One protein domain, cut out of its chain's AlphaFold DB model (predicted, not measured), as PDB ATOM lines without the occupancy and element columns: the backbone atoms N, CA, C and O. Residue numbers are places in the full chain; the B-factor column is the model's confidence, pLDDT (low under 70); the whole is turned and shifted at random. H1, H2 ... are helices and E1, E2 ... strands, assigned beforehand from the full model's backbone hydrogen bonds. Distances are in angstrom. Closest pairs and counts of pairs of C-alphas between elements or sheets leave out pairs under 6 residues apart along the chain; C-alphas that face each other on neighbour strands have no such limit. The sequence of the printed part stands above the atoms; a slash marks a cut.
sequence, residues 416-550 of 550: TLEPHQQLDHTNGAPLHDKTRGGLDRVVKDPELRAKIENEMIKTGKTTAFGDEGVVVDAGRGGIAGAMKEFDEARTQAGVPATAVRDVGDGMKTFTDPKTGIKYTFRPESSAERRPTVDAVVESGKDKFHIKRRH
ATOM      1  N   THR A 416     -20.711  17.073 -25.427       79.25
ATOM      2  CA  THR A 416     -20.433  18.028 -24.346       79.25
ATOM      3  C   THR A 416     -21.508  17.911 -23.269       79.25
ATOM      4  O   THR A 416     -22.698  17.833 -23.578       79.25
ATOM      5  N   LEU A 417     -21.085  17.870 -22.008       73.06
ATOM      6  CA  LEU A 417     -21.975  17.925 -20.853       73.06
ATOM      7  C   LEU A 417     -22.285  19.381 -20.518       73.06
ATOM      8  O   LEU A 417     -21.381  20.217 -20.459       73.06
ATOM      9  N   GLU A 418     -23.554  19.664 -20.230       69.81
ATOM     10  CA  GLU A 418     -23.933  20.933 -19.611       69.81
ATOM     11  C   GLU A 418     -23.202  21.101 -18.264       69.81
ATOM     12  O   GLU A 418     -22.935  20.100 -17.592       69.81
ATOM     13  N   PRO A 419     -22.910  22.332 -17.800       72.31
ATOM     14  CA  PRO A 419     -22.134  22.560 -16.575       72.31
ATOM     15  C   PRO A 419     -22.658  21.826 -15.329       72.31
ATOM     16  O   PRO A 419     -21.872  21.363 -14.506       72.31
ATOM     17  N   HIS A 420     -23.980  21.674 -15.205       64.31
ATOM     18  CA  HIS A 420     -24.631  20.966 -14.095       64.31
ATOM     19  C   HIS A 420     -24.615  19.432 -14.239       64.31
ATOM     20  O   HIS A 420     -24.962  18.726 -13.297       64.31
ATOM     21  N   GLN A 421     -24.236  18.919 -15.410       75.44
ATOM     22  CA  GLN A 421     -24.135  17.490 -15.726       75.44
ATOM     23  C   GLN A 421     -22.684  16.997 -15.731       75.44
ATOM     24  O   GLN A 421     -22.443  15.809 -15.938       75.44
ATOM     25  N   GLN A 422     -21.716  17.895 -15.524       82.50
ATOM     26  CA  GLN A 422     -20.308  17.535 -15.425       82.50
ATOM     27  C   GLN A 422     -20.088  16.596 -14.239       82.50
ATOM     28  O   GLN A 422     -20.495  16.884 -13.112       82.50
ATOM     29  N   LEU A 423     -19.430  15.471 -14.503       79.94
ATOM     30  CA  LEU A 423     -19.112  14.489 -13.474       79.94
ATOM     31  C   LEU A 423     -17.826  14.913 -12.772       79.94
ATOM     32  O   LEU A 423     -16.772  15.005 -13.400       79.94
ATOM     33  N   ASP A 424     -17.933  15.192 -11.476       80.44
ATOM     34  CA  ASP A 424     -16.796  15.547 -10.637       80.44
ATOM     35  C   ASP A 424     -16.194  14.287 -10.018       80.44
ATOM     36  O   ASP A 424     -16.732  13.713  -9.065       80.44
ATOM     37  N   HIS A 425     -15.076  13.843 -10.582       76.69
ATOM     38  CA  HIS A 425     -14.442  12.612 -10.140       76.69
ATOM     39  C   HIS A 425     -13.632  12.776  -8.853       76.69
ATOM     40  O   HIS A 425     -13.339  11.778  -8.196       76.69
ATOM     41  N   THR A 426     -13.367  14.014  -8.413       74.00
ATOM     42  CA  THR A 426     -12.650  14.271  -7.153       74.00
ATOM     43  C   THR A 426     -13.389  13.723  -5.927       74.00
ATOM     44  O   THR A 426     -12.765  13.422  -4.912       74.00
ATOM     45  N   ASN A 427     -14.702  13.490  -6.049       77.38
ATOM     46  CA  ASN A 427     -15.548  12.883  -5.018       77.38
ATOM     47  C   ASN A 427     -15.744  11.364  -5.196       77.38
ATOM     48  O   ASN A 427     -16.665  10.787  -4.618       77.38
ATOM     49  N   GLY A 428     -14.924  10.709  -6.025       77.00
ATOM     50  CA  GLY A 428     -15.030   9.273  -6.299       77.00
ATOM     51  C   GLY A 428     -16.213   8.894  -7.193       77.00
ATOM     52  O   GLY A 428     -16.620   7.732  -7.209       77.00
ATOM     53  N   ALA A 429     -16.785   9.853  -7.931       82.06
ATOM     54  CA  ALA A 429     -17.847   9.561  -8.884       82.06
ATOM     55  C   ALA A 429     -17.330   8.614  -9.986       82.06
ATOM     56  O   ALA A 429     -16.262   8.870 -10.558       82.06
ATOM     57  N   PRO A 430     -18.072   7.541 -10.320       83.69
ATOM     58  CA  PRO A 430     -17.670   6.628 -11.380       83.69
ATOM     59  C   PRO A 430     -17.656   7.333 -12.743       83.69
ATOM     60  O   PRO A 430     -18.347   8.329 -12.964       83.69
ATOM     61  N   LEU A 431     -16.883   6.786 -13.683       82.81
ATOM     62  CA  LEU A 431     -16.904   7.228 -15.077       82.81
ATOM     63  C   LEU A 431     -18.290   7.049 -15.705       82.81
ATOM     64  O   LEU A 431     -19.015   6.109 -15.372       82.81
ATOM     65  N   HIS A 432     -18.618   7.922 -16.659       85.31
ATOM     66  CA  HIS A 432     -19.817   7.780 -17.479       85.31
ATOM     67  C   HIS A 432     -19.781   6.456 -18.265       85.31
ATOM     68  O   HIS A 432     -18.739   6.081 -18.807       85.31
ATOM     69  N   ASP A 433     -20.920   5.769 -18.399       83.50
ATOM     70  CA  ASP A 433     -20.969   4.420 -18.988       83.50
ATOM     71  C   ASP A 433     -20.437   4.357 -20.428       83.50
ATOM     72  O   ASP A 433     -19.751   3.407 -20.787       83.50
ATOM     73  N   LYS A 434     -20.678   5.392 -21.243       81.62
ATOM     74  CA  LYS A 434     -20.089   5.491 -22.596       81.62
ATOM     75  C   LYS A 434     -18.561   5.582 -22.589       81.62
ATOM     76  O   LYS A 434     -17.907   4.919 -23.383       81.62
ATOM     77  N   THR A 435     -17.990   6.360 -21.669       83.12
ATOM     78  CA  THR A 435     -16.534   6.443 -21.490       83.12
ATOM     79  C   THR A 435     -15.970   5.078 -21.111       83.12
ATOM     80  O   THR A 435     -14.989   4.642 -21.704       83.12
ATOM     81  N   ARG A 436     -16.630   4.374 -20.177       87.50
ATOM     82  CA  ARG A 436     -16.256   3.007 -19.791       87.50
ATOM     83  C   ARG A 436     -16.352   2.043 -20.980       87.50
ATOM     84  O   ARG A 436     -15.409   1.309 -21.235       87.50
ATOM     85  N   GLY A 437     -17.436   2.102 -21.757       86.38
ATOM     86  CA  GLY A 437     -17.628   1.269 -22.948       86.38
ATOM     87  C   GLY A 437     -16.583   1.513 -24.043       86.38
ATOM     88  O   GLY A 437     -16.063   0.559 -24.624       86.38
ATOM     89  N   GLY A 438     -16.217   2.774 -24.292       84.75
ATOM     90  CA  GLY A 438     -15.112   3.127 -25.184       84.75
ATOM     91  C   GLY A 438     -13.777   2.571 -24.683       84.75
ATOM     92  O   GLY A 438     -13.040   1.945 -25.446       84.75
ATOM     93  N   LEU A 439     -13.505   2.702 -23.384       85.94
ATOM     94  CA  LEU A 439     -12.289   2.179 -22.769       85.94
ATOM     95  C   LEU A 439     -12.222   0.642 -22.825       85.94
ATOM     96  O   LEU A 439     -11.181   0.103 -23.183       85.94
ATOM     97  N   ASP A 440     -13.325  -0.069 -22.581       88.69
ATOM     98  CA  ASP A 440     -13.429  -1.533 -22.716       88.69
ATOM     99  C   ASP A 440     -13.209  -2.012 -24.162       88.69
ATOM    100  O   ASP A 440     -12.680  -3.105 -24.436       88.69
ATOM    101  N   ARG A 441     -13.619  -1.189 -25.128       88.06
ATOM    102  CA  ARG A 441     -13.408  -1.467 -26.545       88.06
ATOM    103  C   ARG A 441     -11.932  -1.357 -26.915       88.06
ATOM    104  O   ARG A 441     -11.443  -2.265 -27.587       88.06
ATOM    105  N   VAL A 442     -11.237  -0.312 -26.464       86.38
ATOM    106  CA  VAL A 442      -9.852  -0.023 -26.874       86.38
ATOM    107  C   VAL A 442      -8.816  -0.724 -25.990       86.38
ATOM    108  O   VAL A 442      -7.854  -1.288 -26.498       86.38
ATOM    109  N   VAL A 443      -9.007  -0.754 -24.674       87.00
ATOM    110  CA  VAL A 443      -8.010  -1.238 -23.710       87.00
ATOM    111  C   VAL A 443      -8.364  -2.649 -23.254       87.00
ATOM    112  O   VAL A 443      -9.132  -2.852 -22.317       87.00
ATOM    113  N   LYS A 444      -7.801  -3.653 -23.940       88.88
ATOM    114  CA  LYS A 444      -8.058  -5.077 -23.645       88.88
ATOM    115  C   LYS A 444      -7.368  -5.586 -22.384       88.88
ATOM    116  O   LYS A 444      -7.823  -6.573 -21.812       88.88
ATOM    117  N   ASP A 445      -6.293  -4.929 -21.962       87.50
ATOM    118  CA  ASP A 445      -5.594  -5.250 -20.723       87.50
ATOM    119  C   ASP A 445      -6.360  -4.666 -19.515       87.50
ATOM    120  O   ASP A 445      -6.456  -3.439 -19.387       87.50
ATOM    121  N   PRO A 446      -6.905  -5.510 -18.617       88.56
ATOM    122  CA  PRO A 446      -7.671  -5.048 -17.465       88.56
ATOM    123  C   PRO A 446      -6.833  -4.245 -16.461       88.56
ATOM    124  O   PRO A 446      -7.391  -3.375 -15.788       88.56
ATOM    125  N   GLU A 447      -5.521  -4.487 -16.357       84.94
ATOM    126  CA  GLU A 447      -4.646  -3.733 -15.454       84.94
ATOM    127  C   GLU A 447      -4.374  -2.327 -15.991       84.94
ATOM    128  O   GLU A 447      -4.439  -1.345 -15.244       84.94
ATOM    129  N   LEU A 448      -4.106  -2.211 -17.296       82.81
ATOM    130  CA  LEU A 448      -3.938  -0.919 -17.962       82.81
ATOM    131  C   LEU A 448      -5.236  -0.108 -17.918       82.81
ATOM    132  O   LEU A 448      -5.205   1.085 -17.615       82.81
ATOM    133  N   ARG A 449      -6.380  -0.766 -18.137       89.94
ATOM    134  CA  ARG A 449      -7.702  -0.149 -18.015       89.94
ATOM    135  C   ARG A 449      -7.917   0.426 -16.617       89.94
ATOM    136  O   ARG A 449      -8.205   1.610 -16.498       89.94
ATOM    137  N   ALA A 450      -7.696  -0.364 -15.565       87.62
ATOM    138  CA  ALA A 450      -7.865   0.099 -14.187       87.62
ATOM    139  C   ALA A 450      -6.943   1.285 -13.843       87.62
ATOM    140  O   ALA A 450      -7.333   2.185 -13.101       87.62
ATOM    141  N   LYS A 451      -5.720   1.325 -14.392       83.50
ATOM    142  CA  LYS A 451      -4.815   2.478 -14.229       83.50
ATOM    143  C   LYS A 451      -5.360   3.733 -14.903       83.50
ATOM    144  O   LYS A 451      -5.351   4.788 -14.277       83.50
ATOM    145  N   ILE A 452      -5.855   3.615 -16.135       83.75
ATOM    146  CA  ILE A 452      -6.455   4.733 -16.870       83.75
ATOM    147  C   ILE A 452      -7.689   5.261 -16.135       83.75
ATOM    148  O   ILE A 452      -7.803   6.468 -15.932       83.75
ATOM    149  N   GLU A 453      -8.573   4.375 -15.672       86.81
ATOM    150  CA  GLU A 453      -9.751   4.771 -14.898       86.81
ATOM    151  C   GLU A 453      -9.358   5.505 -13.613       86.81
ATOM    152  O   GLU A 453      -9.889   6.577 -13.334       86.81
ATOM    153  N   ASN A 454      -8.381   4.985 -12.866       83.62
ATOM    154  CA  ASN A 454      -7.890   5.632 -11.651       83.62
ATOM    155  C   ASN A 454      -7.282   7.013 -11.924       83.62
ATOM    156  O   ASN A 454      -7.509   7.939 -11.150       83.62
ATOM    157  N   GLU A 455      -6.525   7.174 -13.008       77.62
ATOM    158  CA  GLU A 455      -5.962   8.475 -13.380       77.62
ATOM    159  C   GLU A 455      -7.039   9.465 -13.821       77.62
ATOM    160  O   GLU A 455      -6.991  10.630 -13.429       77.62
ATOM    161  N   MET A 456      -8.052   9.016 -14.559       78.38
ATOM    162  CA  MET A 456      -9.197   9.857 -14.905       78.38
ATOM    163  C   MET A 456      -9.991  10.275 -13.666       78.38
ATOM    164  O   MET A 456     -10.421  11.423 -13.578       78.38
ATOM    165  N   ILE A 457     -10.143   9.373 -12.692       76.19
ATOM    166  CA  ILE A 457     -10.880   9.650 -11.458       76.19
ATOM    167  C   ILE A 457     -10.147  10.672 -10.577       76.19
ATOM    168  O   ILE A 457     -10.773  11.514  -9.940       76.19
ATOM    169  N   LYS A 458      -8.811  10.645 -10.560       68.56
ATOM    170  CA  LYS A 458      -8.007  11.593  -9.772       68.56
ATOM    171  C   LYS A 458      -8.074  13.029 -10.281       68.56
ATOM    172  O   LYS A 458      -7.704  13.942  -9.545       68.56
ATOM    173  N   THR A 459      -8.497  13.248 -11.523       63.78
ATOM    174  CA  THR A 459      -8.339  14.545 -12.178       63.78
ATOM    175  C   THR A 459      -9.668  15.131 -12.611       63.78
ATOM    176  O   THR A 459     -10.251  14.690 -13.591       63.78
ATOM    177  N   GLY A 460     -10.091  16.179 -11.904       72.81
ATOM    178  CA  GLY A 460     -11.015  17.191 -12.410       72.81
ATOM    179  C   GLY A 460     -12.431  16.732 -12.765       72.81
ATOM    180  O   GLY A 460     -12.936  15.701 -12.315       72.81
ATOM    181  N   LYS A 461     -13.094  17.576 -13.562       84.06
ATOM    182  CA  LYS A 461     -14.480  17.395 -14.007       84.06
ATOM    183  C   LYS A 461     -14.505  16.934 -15.456       84.06
ATOM    184  O   LYS A 461     -13.901  17.574 -16.318       84.06
ATOM    185  N   THR A 462     -15.237  15.863 -15.749       83.25
ATOM    186  CA  THR A 462     -15.476  15.451 -17.137       83.25
ATOM    187  C   THR A 462     -16.452  16.425 -17.793       83.25
ATOM    188  O   THR A 462     -17.580  16.597 -17.331       83.25
ATOM    189  N   THR A 463     -16.012  17.064 -18.876       78.81
ATOM    190  CA  THR A 463     -16.756  18.097 -19.618       78.81
ATOM    191  C   THR A 463     -17.305  17.596 -20.949       78.81
ATOM    192  O   THR A 463     -18.283  18.144 -21.452       78.81
ATOM    193  N   ALA A 464     -16.726  16.534 -21.512       78.56
ATOM    194  CA  ALA A 464     -17.263  15.849 -22.681       78.56
ATOM    195  C   ALA A 464     -16.879  14.367 -22.680       78.56
ATOM    196  O   ALA A 464     -15.824  13.991 -22.165       78.56
ATOM    197  N   PHE A 465     -17.729  13.533 -23.272       81.88
ATOM    198  CA  PHE A 465     -17.540  12.085 -23.310       81.88
ATOM    199  C   PHE A 465     -18.048  11.479 -24.623       81.88
ATOM    200  O   PHE A 465     -18.990  11.983 -25.240       81.88
ATOM    201  N   GLY A 466     -17.443  10.367 -25.031       80.75
ATOM    202  CA  GLY A 466     -17.849   9.574 -26.186       80.75
ATOM    203  C   GLY A 466     -17.101   8.246 -26.246       80.75
ATOM    204  O   GLY A 466     -16.249   7.958 -25.404       80.75
ATOM    205  N   ASP A 467     -17.410   7.438 -27.256       78.88
ATOM    206  CA  ASP A 467     -16.826   6.097 -27.412       78.88
ATOM    207  C   ASP A 467     -15.359   6.139 -27.885       78.88
ATOM    208  O   ASP A 467     -14.671   5.116 -27.886       78.88
ATOM    209  N   GLU A 468     -14.890   7.319 -28.294       80.38
ATOM    210  CA  GLU A 468     -13.533   7.594 -28.784       80.38
ATOM    211  C   GLU A 468     -12.693   8.407 -27.794       80.38
ATOM    212  O   GLU A 468     -11.507   8.637 -28.032       80.38
ATOM    213  N   GLY A 469     -13.276   8.852 -26.677       86.31
ATOM    214  CA  GLY A 469     -12.515   9.590 -25.685       86.31
ATOM    215  C   GLY A 469     -13.323  10.381 -24.669       86.31
ATOM    216  O   GLY A 469     -14.549  10.309 -24.558       86.31
ATOM    217  N   VAL A 470     -12.580  11.164 -23.904       88.06
ATOM    218  CA  VAL A 470     -13.054  11.957 -22.777       88.06
ATOM    219  C   VAL A 470     -12.282  13.270 -22.714       88.06
ATOM    220  O   VAL A 470     -11.089  13.325 -23.020       88.06
ATOM    221  N   VAL A 471     -12.971  14.333 -22.307       87.00
ATOM    222  CA  VAL A 471     -12.363  15.633 -22.029       87.00
ATOM    223  C   VAL A 471     -12.555  15.959 -20.560       87.00
ATOM    224  O   VAL A 471     -13.683  16.042 -20.072       87.00
ATOM    225  N   VAL A 472     -11.447  16.188 -19.878       86.06
ATOM    226  CA  VAL A 472     -11.366  16.522 -18.461       86.06
ATOM    227  C   VAL A 472     -10.885  17.967 -18.334       86.06
ATOM    228  O   VAL A 472      -9.885  18.348 -18.940       86.06
ATOM    229  N   ASP A 473     -11.591  18.784 -17.557       84.88
ATOM    230  CA  ASP A 473     -11.086  20.100 -17.156       84.88
ATOM    231  C   ASP A 473     -10.199  19.933 -15.919       84.88
ATOM    232  O   ASP A 473     -10.679  19.567 -14.842       84.88
ATOM    233  N   ALA A 474      -8.899  20.169 -16.094       80.75
ATOM    234  CA  ALA A 474      -7.880  20.060 -15.056       80.75
ATOM    235  C   ALA A 474      -7.750  21.348 -14.214       80.75
ATOM    236  O   ALA A 474      -6.910  21.420 -13.316       80.75
ATOM    237  N   GLY A 475      -8.593  22.361 -14.457       80.38
ATOM    238  CA  GLY A 475      -8.593  23.628 -13.725       80.38
ATOM    239  C   GLY A 475      -7.706  24.696 -14.367       80.38
ATOM    240  O   GLY A 475      -7.300  24.560 -15.512       80.38
ATOM    241  N   ARG A 476      -7.443  25.797 -13.644       71.00
ATOM    242  CA  ARG A 476      -6.702  26.974 -14.144       71.00
ATOM    243  C   ARG A 476      -5.191  26.785 -13.975       71.00
ATOM    244  O   ARG A 476      -4.616  27.265 -13.003       71.00
ATOM    245  N   GLY A 477      -4.564  26.073 -14.903       75.69
ATOM    246  CA  GLY A 477      -3.109  25.893 -14.946       75.69
ATOM    247  C   GLY A 477      -2.434  26.658 -16.085       75.69
ATOM    248  O   GLY A 477      -1.235  26.936 -16.013       75.69
ATOM    249  N   GLY A 478      -3.186  26.997 -17.135       87.12
ATOM    250  CA  GLY A 478      -2.635  27.567 -18.358       87.12
ATOM    251  C   GLY A 478      -1.517  26.698 -18.947       87.12
ATOM    252  O   GLY A 478      -1.441  25.489 -18.718       87.12
ATOM    253  N   ILE A 479      -0.635  27.326 -19.730       85.38
ATOM    254  CA  ILE A 479       0.444  26.624 -20.448       85.38
ATOM    255  C   ILE A 479       1.400  25.955 -19.456       85.38
ATOM    256  O   ILE A 479       1.822  24.821 -19.672       85.38
ATOM    257  N   ALA A 480       1.702  26.636 -18.348       86.69
ATOM    258  CA  ALA A 480       2.595  26.128 -17.314       86.69
ATOM    259  C   ALA A 480       2.039  24.863 -16.644       86.69
ATOM    260  O   ALA A 480       2.779  23.901 -16.450       86.69
ATOM    261  N   GLY A 481       0.738  24.837 -16.332       86.00
ATOM    262  CA  GLY A 481       0.078  23.669 -15.750       86.00
ATOM    263  C   GLY A 481       0.070  22.469 -16.696       86.00
ATOM    264  O   GLY A 481       0.461  21.378 -16.291       86.00
ATOM    265  N   ALA A 482      -0.288  22.687 -17.962       88.00
ATOM    266  CA  ALA A 482      -0.277  21.634 -18.975       88.00
ATOM    267  C   ALA A 482       1.138  21.094 -19.253       88.00
ATOM    268  O   ALA A 482       1.324  19.886 -19.387       88.00
ATOM    269  N   MET A 483       2.152  21.966 -19.309       90.88
ATOM    270  CA  MET A 483       3.541  21.534 -19.505       90.88
ATOM    271  C   MET A 483       4.053  20.740 -18.301       90.88
ATOM    272  O   MET A 483       4.671  19.693 -18.477       90.88
ATOM    273  N   LYS A 484       3.742  21.195 -17.080       92.56
ATOM    274  CA  LYS A 484       4.081  20.477 -15.849       92.56
ATOM    275  C   LYS A 484       3.485  19.070 -15.849       92.56
ATOM    276  O   LYS A 484       4.209  18.114 -15.587       92.56
ATOM    277  N   GLU A 485       2.204  18.933 -16.186       91.31
ATOM    278  CA  GLU A 485       1.555  17.621 -16.260       91.31
ATOM    279  C   GLU A 485       2.208  16.715 -17.319       91.31
ATOM    280  O   GLU A 485       2.487  15.541 -17.063       91.31
ATOM    281  N   PHE A 486       2.505  17.260 -18.501       93.69
ATOM    282  CA  PHE A 486       3.186  16.521 -19.564       93.69
ATOM    283  C   PHE A 486       4.578  16.024 -19.131       93.69
ATOM    284  O   PHE A 486       4.934  14.871 -19.393       93.69
ATOM    285  N   ASP A 487       5.355  16.856 -18.433       92.81
ATOM    286  CA  ASP A 487       6.676  16.490 -17.914       92.81
ATOM    287  C   ASP A 487       6.620  15.484 -16.755       92.81
ATOM    288  O   ASP A 487       7.488  14.608 -16.652       92.81
ATOM    289  N   GLU A 488       5.597  15.560 -15.903       92.75
ATOM    290  CA  GLU A 488       5.345  14.567 -14.855       92.75
ATOM    291  C   GLU A 488       5.030  13.199 -15.469       92.75
ATOM    292  O   GLU A 488       5.667  12.206 -15.103       92.75
ATOM    293  N   ALA A 489       4.141  13.147 -16.469       90.56
ATOM    294  CA  ALA A 489       3.826  11.917 -17.197       90.56
ATOM    295  C   ALA A 489       5.074  11.325 -17.876       90.56
ATOM    296  O   ALA A 489       5.347  10.127 -17.767       90.56
ATOM    297  N   ARG A 490       5.895  12.174 -18.511       96.12
ATOM    298  CA  ARG A 490       7.172  11.776 -19.124       96.12
ATOM    299  C   ARG A 490       8.125  11.158 -18.100       96.12
ATOM    300  O   ARG A 490       8.730  10.113 -18.354       96.12
ATOM    301  N   THR A 491       8.267  11.809 -16.949       94.62
ATOM    302  CA  THR A 491       9.171  11.378 -15.878       94.62
ATOM    303  C   THR A 491       8.717  10.048 -15.279       94.62
ATOM    304  O   THR A 491       9.538   9.147 -15.109       94.62
ATOM    305  N   GLN A 492       7.413   9.870 -15.046       91.31
ATOM    306  CA  GLN A 492       6.837   8.607 -14.566       91.31
ATOM    307  C   GLN A 492       7.019   7.454 -15.569       91.31
ATOM    308  O   GLN A 492       7.312   6.320 -15.175       91.31
ATOM    309  N   ALA A 493       6.927   7.746 -16.871       92.00
ATOM    310  CA  ALA A 493       7.203   6.787 -17.939       92.00
ATOM    311  C   ALA A 493       8.700   6.422 -18.059       92.00
ATOM    312  O   ALA A 493       9.053   5.449 -18.727       92.00
ATOM    313  N   GLY A 494       9.598   7.162 -17.395       95.31
ATOM    314  CA  GLY A 494      11.048   6.977 -17.506       95.31
ATOM    315  C   GLY A 494      11.602   7.409 -18.866       95.31
ATOM    316  O   GLY A 494      12.635   6.905 -19.304       95.31
ATOM    317  N   VAL A 495      10.909   8.318 -19.554       95.25
ATOM    318  CA  VAL A 495      11.300   8.807 -20.878       95.25
ATOM    319  C   VAL A 495      12.234  10.008 -20.705       95.25
ATOM    320  O   VAL A 495      11.843  10.985 -20.065       95.25
ATOM    321  N   PRO A 496      13.468  10.005 -21.240       94.94
ATOM    322  CA  PRO A 496      14.362  11.155 -21.118       94.94
ATOM    323  C   PRO A 496      13.834  12.351 -21.924       94.94
ATOM    324  O   PRO A 496      13.153  12.175 -22.933       94.94
ATOM    325  N   ALA A 497      14.172  13.580 -21.517       93.75
ATOM    326  CA  ALA A 497      13.715  14.796 -22.203       93.75
ATOM    327  C   ALA A 497      14.134  14.829 -23.686       93.75
ATOM    328  O   ALA A 497      13.401  15.328 -24.531       93.75
ATOM    329  N   THR A 498      15.270  14.211 -24.020       94.69
ATOM    330  CA  THR A 498      15.780  14.070 -25.394       94.69
ATOM    331  C   THR A 498      14.932  13.163 -26.291       94.69
ATOM    332  O   THR A 498      15.080  13.212 -27.508       94.69
ATOM    333  N   ALA A 499      14.047  12.340 -25.721       92.69
ATOM    334  CA  ALA A 499      13.123  11.495 -26.477       92.69
ATOM    335  C   ALA A 499      11.780  12.189 -26.779       92.69
ATOM    336  O   ALA A 499      10.956  11.630 -27.506       92.69
ATOM    337  N   VAL A 500      11.559  13.401 -26.256       95.44
ATOM    338  CA  VAL A 500      10.395  14.226 -26.597       95.44
ATOM    339  C   VAL A 500      10.590  14.801 -27.993       95.44
ATOM    340  O   VAL A 500      11.572  15.488 -28.266       95.44
ATOM    341  N   ARG A 501       9.639  14.534 -28.887       94.75
ATOM    342  CA  ARG A 501       9.646  15.079 -30.245       94.75
ATOM    343  C   ARG A 501       8.867  16.383 -30.278       94.75
ATOM    344  O   ARG A 501       7.722  16.421 -29.828       94.75
ATOM    345  N   ASP A 502       9.478  17.415 -30.844       92.44
ATOM    346  CA  ASP A 502       8.769  18.622 -31.257       92.44
ATOM    347  C   ASP A 502       8.133  18.361 -32.625       92.44
ATOM    348  O   ASP A 502       8.815  17.922 -33.554       92.44
ATOM    349  N   VAL A 503       6.817  18.536 -32.723       90.31
ATOM    350  CA  VAL A 503       6.058  18.258 -33.956       90.31
ATOM    351  C   VAL A 503       5.581  19.537 -34.648       90.31
ATOM    352  O   VAL A 503       4.760  19.453 -35.558       90.31
ATOM    353  N   GLY A 504       6.123  20.697 -34.256       86.50
ATOM    354  CA  GLY A 504       5.742  22.010 -34.778       86.50
ATOM    355  C   GLY A 504       4.683  22.703 -33.921       86.50
ATOM    356  O   GLY A 504       4.038  22.079 -33.080       86.50
ATOM    357  N   ASP A 505       4.532  24.017 -34.108       86.25
ATOM    358  CA  ASP A 505       3.559  24.871 -33.398       86.25
ATOM    359  C   ASP A 505       3.641  24.777 -31.860       86.25
ATOM    360  O   ASP A 505       2.648  24.901 -31.142       86.25
ATOM    361  N   GLY A 506       4.840  24.495 -31.340       87.56
ATOM    362  CA  GLY A 506       5.088  24.287 -29.913       87.56
ATOM    363  C   GLY A 506       4.491  22.993 -29.341       87.56
ATOM    364  O   GLY A 506       4.524  22.798 -28.123       87.56
ATOM    365  N   MET A 507       3.955  22.102 -30.183       92.75
ATOM    366  CA  MET A 507       3.443  20.798 -29.768       92.75
ATOM    367  C   MET A 507       4.582  19.827 -29.461       92.75
ATOM    368  O   MET A 507       5.556  19.704 -30.207       92.75
ATOM    369  N   LYS A 508       4.423  19.065 -28.379       93.94
ATOM    370  CA  LYS A 508       5.425  18.094 -27.923       93.94
ATOM    371  C   LYS A 508       4.790  16.730 -27.741       93.94
ATOM    372  O   LYS A 508       3.667  16.638 -27.257       93.94
ATOM    373  N   THR A 509       5.487  15.664 -28.121       96.62
ATOM    374  CA  THR A 509       4.965  14.300 -27.982       96.62
ATOM    375  C   THR A 509       6.019  13.306 -27.515       96.62
ATOM    376  O   THR A 509       7.190  13.401 -27.886       96.62
ATOM    377  N   PHE A 510       5.593  12.330 -26.716       97.00
ATOM    378  CA  PHE A 510       6.365  11.127 -26.419       97.00
ATOM    379  C   PHE A 510       5.437   9.910 -26.316       97.00
ATOM    380  O   PHE A 510       4.222  10.048 -26.167       97.00
ATOM    381  N   THR A 511       6.017   8.716 -26.390       95.81
ATOM    382  CA  THR A 511       5.311   7.451 -26.157       95.81
ATOM    383  C   THR A 511       5.909   6.784 -24.932       95.81
ATOM    384  O   THR A 511       7.129   6.636 -24.853       95.81
ATOM    385  N   ASP A 512       5.066   6.400 -23.978       93.75
ATOM    386  CA  ASP A 512       5.494   5.620 -22.820       93.75
ATOM    387  C   ASP A 512       5.885   4.203 -23.284       93.75
ATOM    388  O   ASP A 512       5.035   3.473 -23.801       93.75
ATOM    389  N   PRO A 513       7.151   3.778 -23.118       91.44
ATOM    390  CA  PRO A 513       7.615   2.477 -23.589       91.44
ATOM    391  C   PRO A 513       6.993   1.295 -22.833       91.44
ATOM    392  O   PRO A 513       7.034   0.177 -23.342       91.44
ATOM    393  N   LYS A 514       6.445   1.509 -21.629       89.75
ATOM    394  CA  LYS A 514       5.838   0.446 -20.814       89.75
ATOM    395  C   LYS A 514       4.391   0.183 -21.207       89.75
ATOM    396  O   LYS A 514       3.955  -0.961 -21.187       89.75
ATOM    397  N   THR A 515       3.649   1.243 -21.516       87.38
ATOM    398  CA  THR A 515       2.198   1.178 -21.754       87.38
ATOM    399  C   THR A 515       1.818   1.356 -23.220       87.38
ATOM    400  O   THR A 515       0.704   1.017 -23.605       87.38
ATOM    401  N   GLY A 516       2.717   1.898 -24.047       90.69
ATOM    402  CA  GLY A 516       2.430   2.275 -25.430       90.69
ATOM    403  C   GLY A 516       1.574   3.539 -25.568       90.69
ATOM    404  O   GLY A 516       1.260   3.927 -26.692       90.69
ATOM    405  N   ILE A 517       1.205   4.201 -24.464       91.81
ATOM    406  CA  ILE A 517       0.371   5.408 -24.490       91.81
ATOM    407  C   ILE A 517       1.167   6.566 -25.091       91.81
ATOM    408  O   ILE A 517       2.295   6.854 -24.679       91.81
ATOM    409  N   LYS A 518       0.568   7.251 -26.065       94.88
ATOM    410  CA  LYS A 518       1.152   8.437 -26.689       94.88
ATOM    411  C   LYS A 518       0.622   9.698 -26.022       94.88
ATOM    412  O   LYS A 518      -0.564   9.991 -26.117       94.88
ATOM    413  N   TYR A 519       1.513  10.485 -25.438       94.62
ATOM    414  CA  TYR A 519       1.194  11.786 -24.860       94.62
ATOM    415  C   TYR A 519       1.514  12.895 -25.858       94.62
ATOM    416  O   TYR A 519       2.554  12.867 -26.523       94.62
ATOM    417  N   THR A 520       0.626  13.880 -25.970       94.50
ATOM    418  CA  THR A 520       0.799  15.063 -26.817       94.50
ATOM    419  C   THR A 520       0.400  16.317 -26.048       94.50
ATOM    420  O   THR A 520      -0.769  16.500 -25.730       94.50
ATOM    421  N   PHE A 521       1.356  17.199 -25.784       94.12
ATOM    422  CA  PHE A 521       1.111  18.545 -25.278       94.12
ATOM    423  C   PHE A 521       0.810  19.501 -26.436       94.12
ATOM    424  O   PHE A 521       1.510  19.490 -27.455       94.12
ATOM    425  N   ARG A 522      -0.210  20.347 -26.266       93.00
ATOM    426  CA  ARG A 522      -0.595  21.412 -27.196       93.00
ATOM    427  C   ARG A 522      -0.680  22.741 -26.433       93.00
ATOM    428  O   ARG A 522      -1.507  22.828 -25.525       93.00
ATOM    429  N   PRO A 523       0.128  23.759 -26.783       82.94
ATOM    430  CA  PRO A 523       0.168  25.025 -26.048       82.94
ATOM    431  C   PRO A 523      -1.131  25.813 -26.189       82.94
ATOM    432  O   PRO A 523      -1.622  26.343 -25.203       82.94
ATOM    433  N   GLU A 524      -1.733  25.830 -27.375       81.06
ATOM    434  CA  GLU A 524      -3.072  26.366 -27.594       81.06
ATOM    435  C   GLU A 524      -3.577  25.833 -28.935       81.06
ATOM    436  O   GLU A 524      -2.926  26.016 -29.962       81.06
ATOM    437  N   SER A 525      -4.703  25.115 -28.954       65.44
ATOM    438  CA  SER A 525      -5.334  24.771 -30.236       65.44
ATOM    439  C   SER A 525      -6.410  25.799 -30.566       65.44
ATOM    440  O   SER A 525      -7.192  26.178 -29.693       65.44
ATOM    441  N   SER A 526      -6.491  26.206 -31.835       51.69
ATOM    442  CA  SER A 526      -7.489  27.167 -32.332       51.69
ATOM    443  C   SER A 526      -8.935  26.772 -32.005       51.69
ATOM    444  O   SER A 526      -9.793  27.640 -31.856       51.69
ATOM    445  N   ALA A 527      -9.200  25.471 -31.856       66.00
ATOM    446  CA  ALA A 527     -10.507  24.935 -31.498       66.00
ATOM    447  C   ALA A 527     -10.800  24.973 -29.988       66.00
ATOM    448  O   ALA A 527     -11.954  25.132 -29.603       66.00
ATOM    449  N   GLU A 528      -9.789  24.802 -29.128       65.25
ATOM    450  CA  GLU A 528     -10.005  24.631 -27.682       65.25
ATOM    451  C   GLU A 528      -9.668  25.882 -26.854       65.25
ATOM    452  O   GLU A 528     -10.123  25.963 -25.715       65.25
ATOM    453  N   ARG A 529      -8.921  26.860 -27.407       82.69
ATOM    454  CA  ARG A 529      -8.508  28.127 -26.745       82.69
ATOM    455  C   ARG A 529      -7.878  27.951 -25.354       82.69
ATOM    456  O   ARG A 529      -7.856  28.871 -24.542       82.69
ATOM    457  N   ARG A 530      -7.435  26.733 -25.055       84.19
ATOM    458  CA  ARG A 530      -6.790  26.325 -23.813       84.19
ATOM    459  C   ARG A 530      -5.658  25.353 -24.149       84.19
ATOM    460  O   ARG A 530      -5.758  24.632 -25.150       84.19
ATOM    461  N   PRO A 531      -4.595  25.333 -23.338       88.06
ATOM    462  CA  PRO A 531      -3.550  24.325 -23.419       88.06
ATOM    463  C   PRO A 531      -4.114  22.949 -23.067       88.06
ATOM    464  O   PRO A 531      -4.867  22.808 -22.098       88.06
ATOM    465  N   THR A 532      -3.734  21.934 -23.840       90.19
ATOM    466  CA  THR A 532      -4.286  20.579 -23.706       90.19
ATOM    467  C   THR A 532      -3.174  19.538 -23.678       90.19
ATOM    468  O   THR A 532      -2.276  19.558 -24.522       90.19
ATOM    469  N   VAL A 533      -3.266  18.586 -22.750       90.62
ATOM    470  CA  VAL A 533      -2.490  17.339 -22.771       90.62
ATOM    471  C   VAL A 533      -3.409  16.219 -23.252       90.62
ATOM    472  O   VAL A 533      -4.449  15.965 -22.652       90.62
ATOM    473  N   ASP A 534      -3.063  15.583 -24.368       92.06
ATOM    474  CA  ASP A 534      -3.818  14.485 -24.979       92.06
ATOM    475  C   ASP A 534      -3.042  13.176 -24.814       92.06
ATOM    476  O   ASP A 534      -1.949  13.028 -25.371       92.06
ATOM    477  N   ALA A 535      -3.586  12.247 -24.032       91.44
ATOM    478  CA  ALA A 535      -3.078  10.889 -23.905       91.44
ATOM    479  C   ALA A 535      -3.914   9.953 -24.785       91.44
ATOM    480  O   ALA A 535      -5.114   9.786 -24.575       91.44
ATOM    481  N   VAL A 536      -3.268   9.341 -25.775       92.75
ATOM    482  CA  VAL A 536      -3.906   8.467 -26.759       92.75
ATOM    483  C   VAL A 536      -3.496   7.029 -26.496       92.75
ATOM    484  O   VAL A 536      -2.307   6.697 -26.518       92.75
ATOM    485  N   VAL A 537      -4.493   6.177 -26.280       90.00
ATOM    486  CA  VAL A 537      -4.320   4.727 -26.188       90.00
ATOM    487  C   VAL A 537      -4.745   4.115 -27.516       90.00
ATOM    488  O   VAL A 537      -5.857   4.367 -27.980       90.00
ATOM    489  N   GLU A 538      -3.866   3.336 -28.142       89.12
ATOM    490  CA  GLU A 538      -4.127   2.702 -29.437       89.12
ATOM    491  C   GLU A 538      -4.134   1.176 -29.287       89.12
ATOM    492  O   GLU A 538      -3.229   0.594 -28.691       89.12
ATOM    493  N   SER A 539      -5.147   0.516 -29.855       86.31
ATOM    494  CA  SER A 539      -5.211  -0.944 -29.962       86.31
ATOM    495  C   SER A 539      -5.708  -1.332 -31.352       86.31
ATOM    496  O   SER A 539      -6.902  -1.299 -31.653       86.31
ATOM    497  N   GLY A 540      -4.776  -1.693 -32.233       89.12
ATOM    498  CA  GLY A 540      -5.084  -1.960 -33.635       89.12
ATOM    499  C   GLY A 540      -5.522  -0.687 -34.363       89.12
ATOM    500  O   GLY A 540      -4.715   0.215 -34.565       89.12
ATOM    501  N   LYS A 541      -6.787  -0.634 -34.802       86.94
ATOM    502  CA  LYS A 541      -7.371   0.548 -35.468       86.94
ATOM    503  C   LYS A 541      -8.134   1.460 -34.511       86.94
ATOM    504  O   LYS A 541      -8.436   2.589 -34.884       86.94
ATOM    505  N   ASP A 542      -8.455   0.970 -33.320       86.50
ATOM    506  CA  ASP A 542      -9.220   1.727 -32.343       86.50
ATOM    507  C   ASP A 542      -8.298   2.656 -31.548       86.50
ATOM    508  O   ASP A 542      -7.178   2.282 -31.176       86.50
ATOM    509  N   LYS A 543      -8.787   3.869 -31.280       89.81
ATOM    510  CA  LYS A 543      -8.105   4.881 -30.472       89.81
ATOM    511  C   LYS A 543      -9.034   5.385 -29.385       89.81
ATOM    512  O   LYS A 543     -10.236   5.519 -29.609       89.81
ATOM    513  N   PHE A 544      -8.460   5.678 -28.228       88.94
ATOM    514  CA  PHE A 544      -9.161   6.329 -27.132       88.94
ATOM    515  C   PHE A 544      -8.361   7.539 -26.659       88.94
ATOM    516  O   PHE A 544      -7.197   7.401 -26.274       88.94
ATOM    517  N   HIS A 545      -8.979   8.717 -26.718       90.69
ATOM    518  CA  HIS A 545      -8.372   9.997 -26.370       90.69
ATOM    519  C   HIS A 545      -8.738  10.421 -24.951       90.69
ATOM    520  O   HIS A 545      -9.913  10.477 -24.592       90.69
ATOM    521  N   ILE A 546      -7.740  10.800 -24.163       90.69
ATOM    522  CA  ILE A 546      -7.925  11.420 -22.853       90.69
ATOM    523  C   ILE A 546      -7.333  12.817 -22.932       90.69
ATOM    524  O   ILE A 546      -6.119  12.998 -22.849       90.69
ATOM    525  N   LYS A 547      -8.205  13.808 -23.111       91.44
ATOM    526  CA  LYS A 547      -7.814  15.212 -23.231       91.44
ATOM    527  C   LYS A 547      -7.987  15.929 -21.905       91.44
ATOM    528  O   LYS A 547      -9.101  15.999 -21.391       91.44
ATOM    529  N   ARG A 548      -6.918  16.525 -21.392       89.19
ATOM    530  CA  ARG A 548      -6.934  17.358 -20.186       89.19
ATOM    531  C   ARG A 548      -6.680  18.814 -20.539       89.19
ATOM    532  O   ARG A 548      -5.657  19.126 -21.139       89.19
ATOM    533  N   ARG A 549      -7.637  19.685 -20.206       89.12
ATOM    534  CA  ARG A 549      -7.600  21.128 -20.497       89.12
ATOM    535  C   ARG A 549      -7.169  21.907 -19.258       89.12
ATOM    536  O   ARG A 549      -7.773  21.717 -18.205       89.12
ATOM    537  N   HIS A 550      -6.176  22.784 -19.404       86.75
ATOM    538  CA  HIS A 550      -5.618  23.610 -18.322       86.75
ATOM    539  C   HIS A 550      -5.926  25.098 -18.468       86.75
ATOM    540  O   HIS A 550      -6.398  25.530 -19.541       86.75
TER     541      HIS A 550
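This is residues 416 to 550 of the 550 residues of an uncharacterized protein of Magnetospirillum sp. LM-5 (UniProt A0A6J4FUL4). One twisted sheet of six strands has three helices over one face and no named helix over the other; H1 and H2 cover the part near E1, E2 and E6, and H3 covers E4 and E5 farther across. At each edge a long unnamed stretch adds a short pairing: residues 423 to 424 with E1, residues 501 to 502 with E3. The printed part has 135 residues, with three helices and six strands in the order H1 H2 E1 E2 H3 E3 E4 E5 E6; the mixed sheet runs E1 E2 E6 E5 E4 E3. The class is mixed, helices and strands, and the whole is compact, with a radius of gyration of the C-alphas of 14.3 A and spans of 39 by 32 by 26 A.

H1, residues 433 to 442, is on the sheet at a height of 7.0 A, slantwise to the strands; its closest C-alphas to E6, residues 542 to 549, are those of Val 442 and Asp 542, 5.8 A apart. H2, residues 446 to 458, is close to H1 but not clearly touching: the closest C-alphas, of Leu 439 and Arg 449, are 7.0 A apart. H2 lies over E2, residues 469 to 473, at a height of 10.7 A over the sheet. E1, residues 461 to 466, and E2 form an antiparallel hairpin, with N 463 and O 471 at 2.8 A. E2 and E6 are parallel, with N 470 and O 545 at 2.8 A. H3, residues 478 to 492, is on the same face as H1 and H2 but apart from both; it runs along the strands at a height of 8.6 A. Its closest C-alphas to E4, residues 518 to 522, are those of Phe 486 and Phe 521, 6.4 A apart. E3, residues 508 to 511, E4, E5, residues 532 to 539, and E6 form a meander, each strand the antiparallel neighbour of the one before; N 519 and O 510 are at 2.8 A, N 534 and O 520 at 2.8 A, and N 546 and O 535 at 2.8 A. In H1, H2 and H3 every O i to N i+4 pair is within hydrogen-bond range.

H1 begins with C-alpha 433 at (-20.969, 4.420, -18.988) and is 14.3 A long. H2 measures 18.3 A and H3 21.5 A, the latter from C-alpha 478 at (-2.635, 27.567, -18.358). E5 measures 22.4 A and E6 22.8 A, ending with C-alpha 549 at (-7.600, 21.128, -20.497).

The C-alphas farthest apart, of His 420 and Thr 498, are 42.5 A apart. The printed part has no cut, and the link from H3 to E3, 15 residues, is long. The mean pLDDT of the printed part is 85.5; residues 418, 420, 458 to 459 and 525 to 528 are under 70.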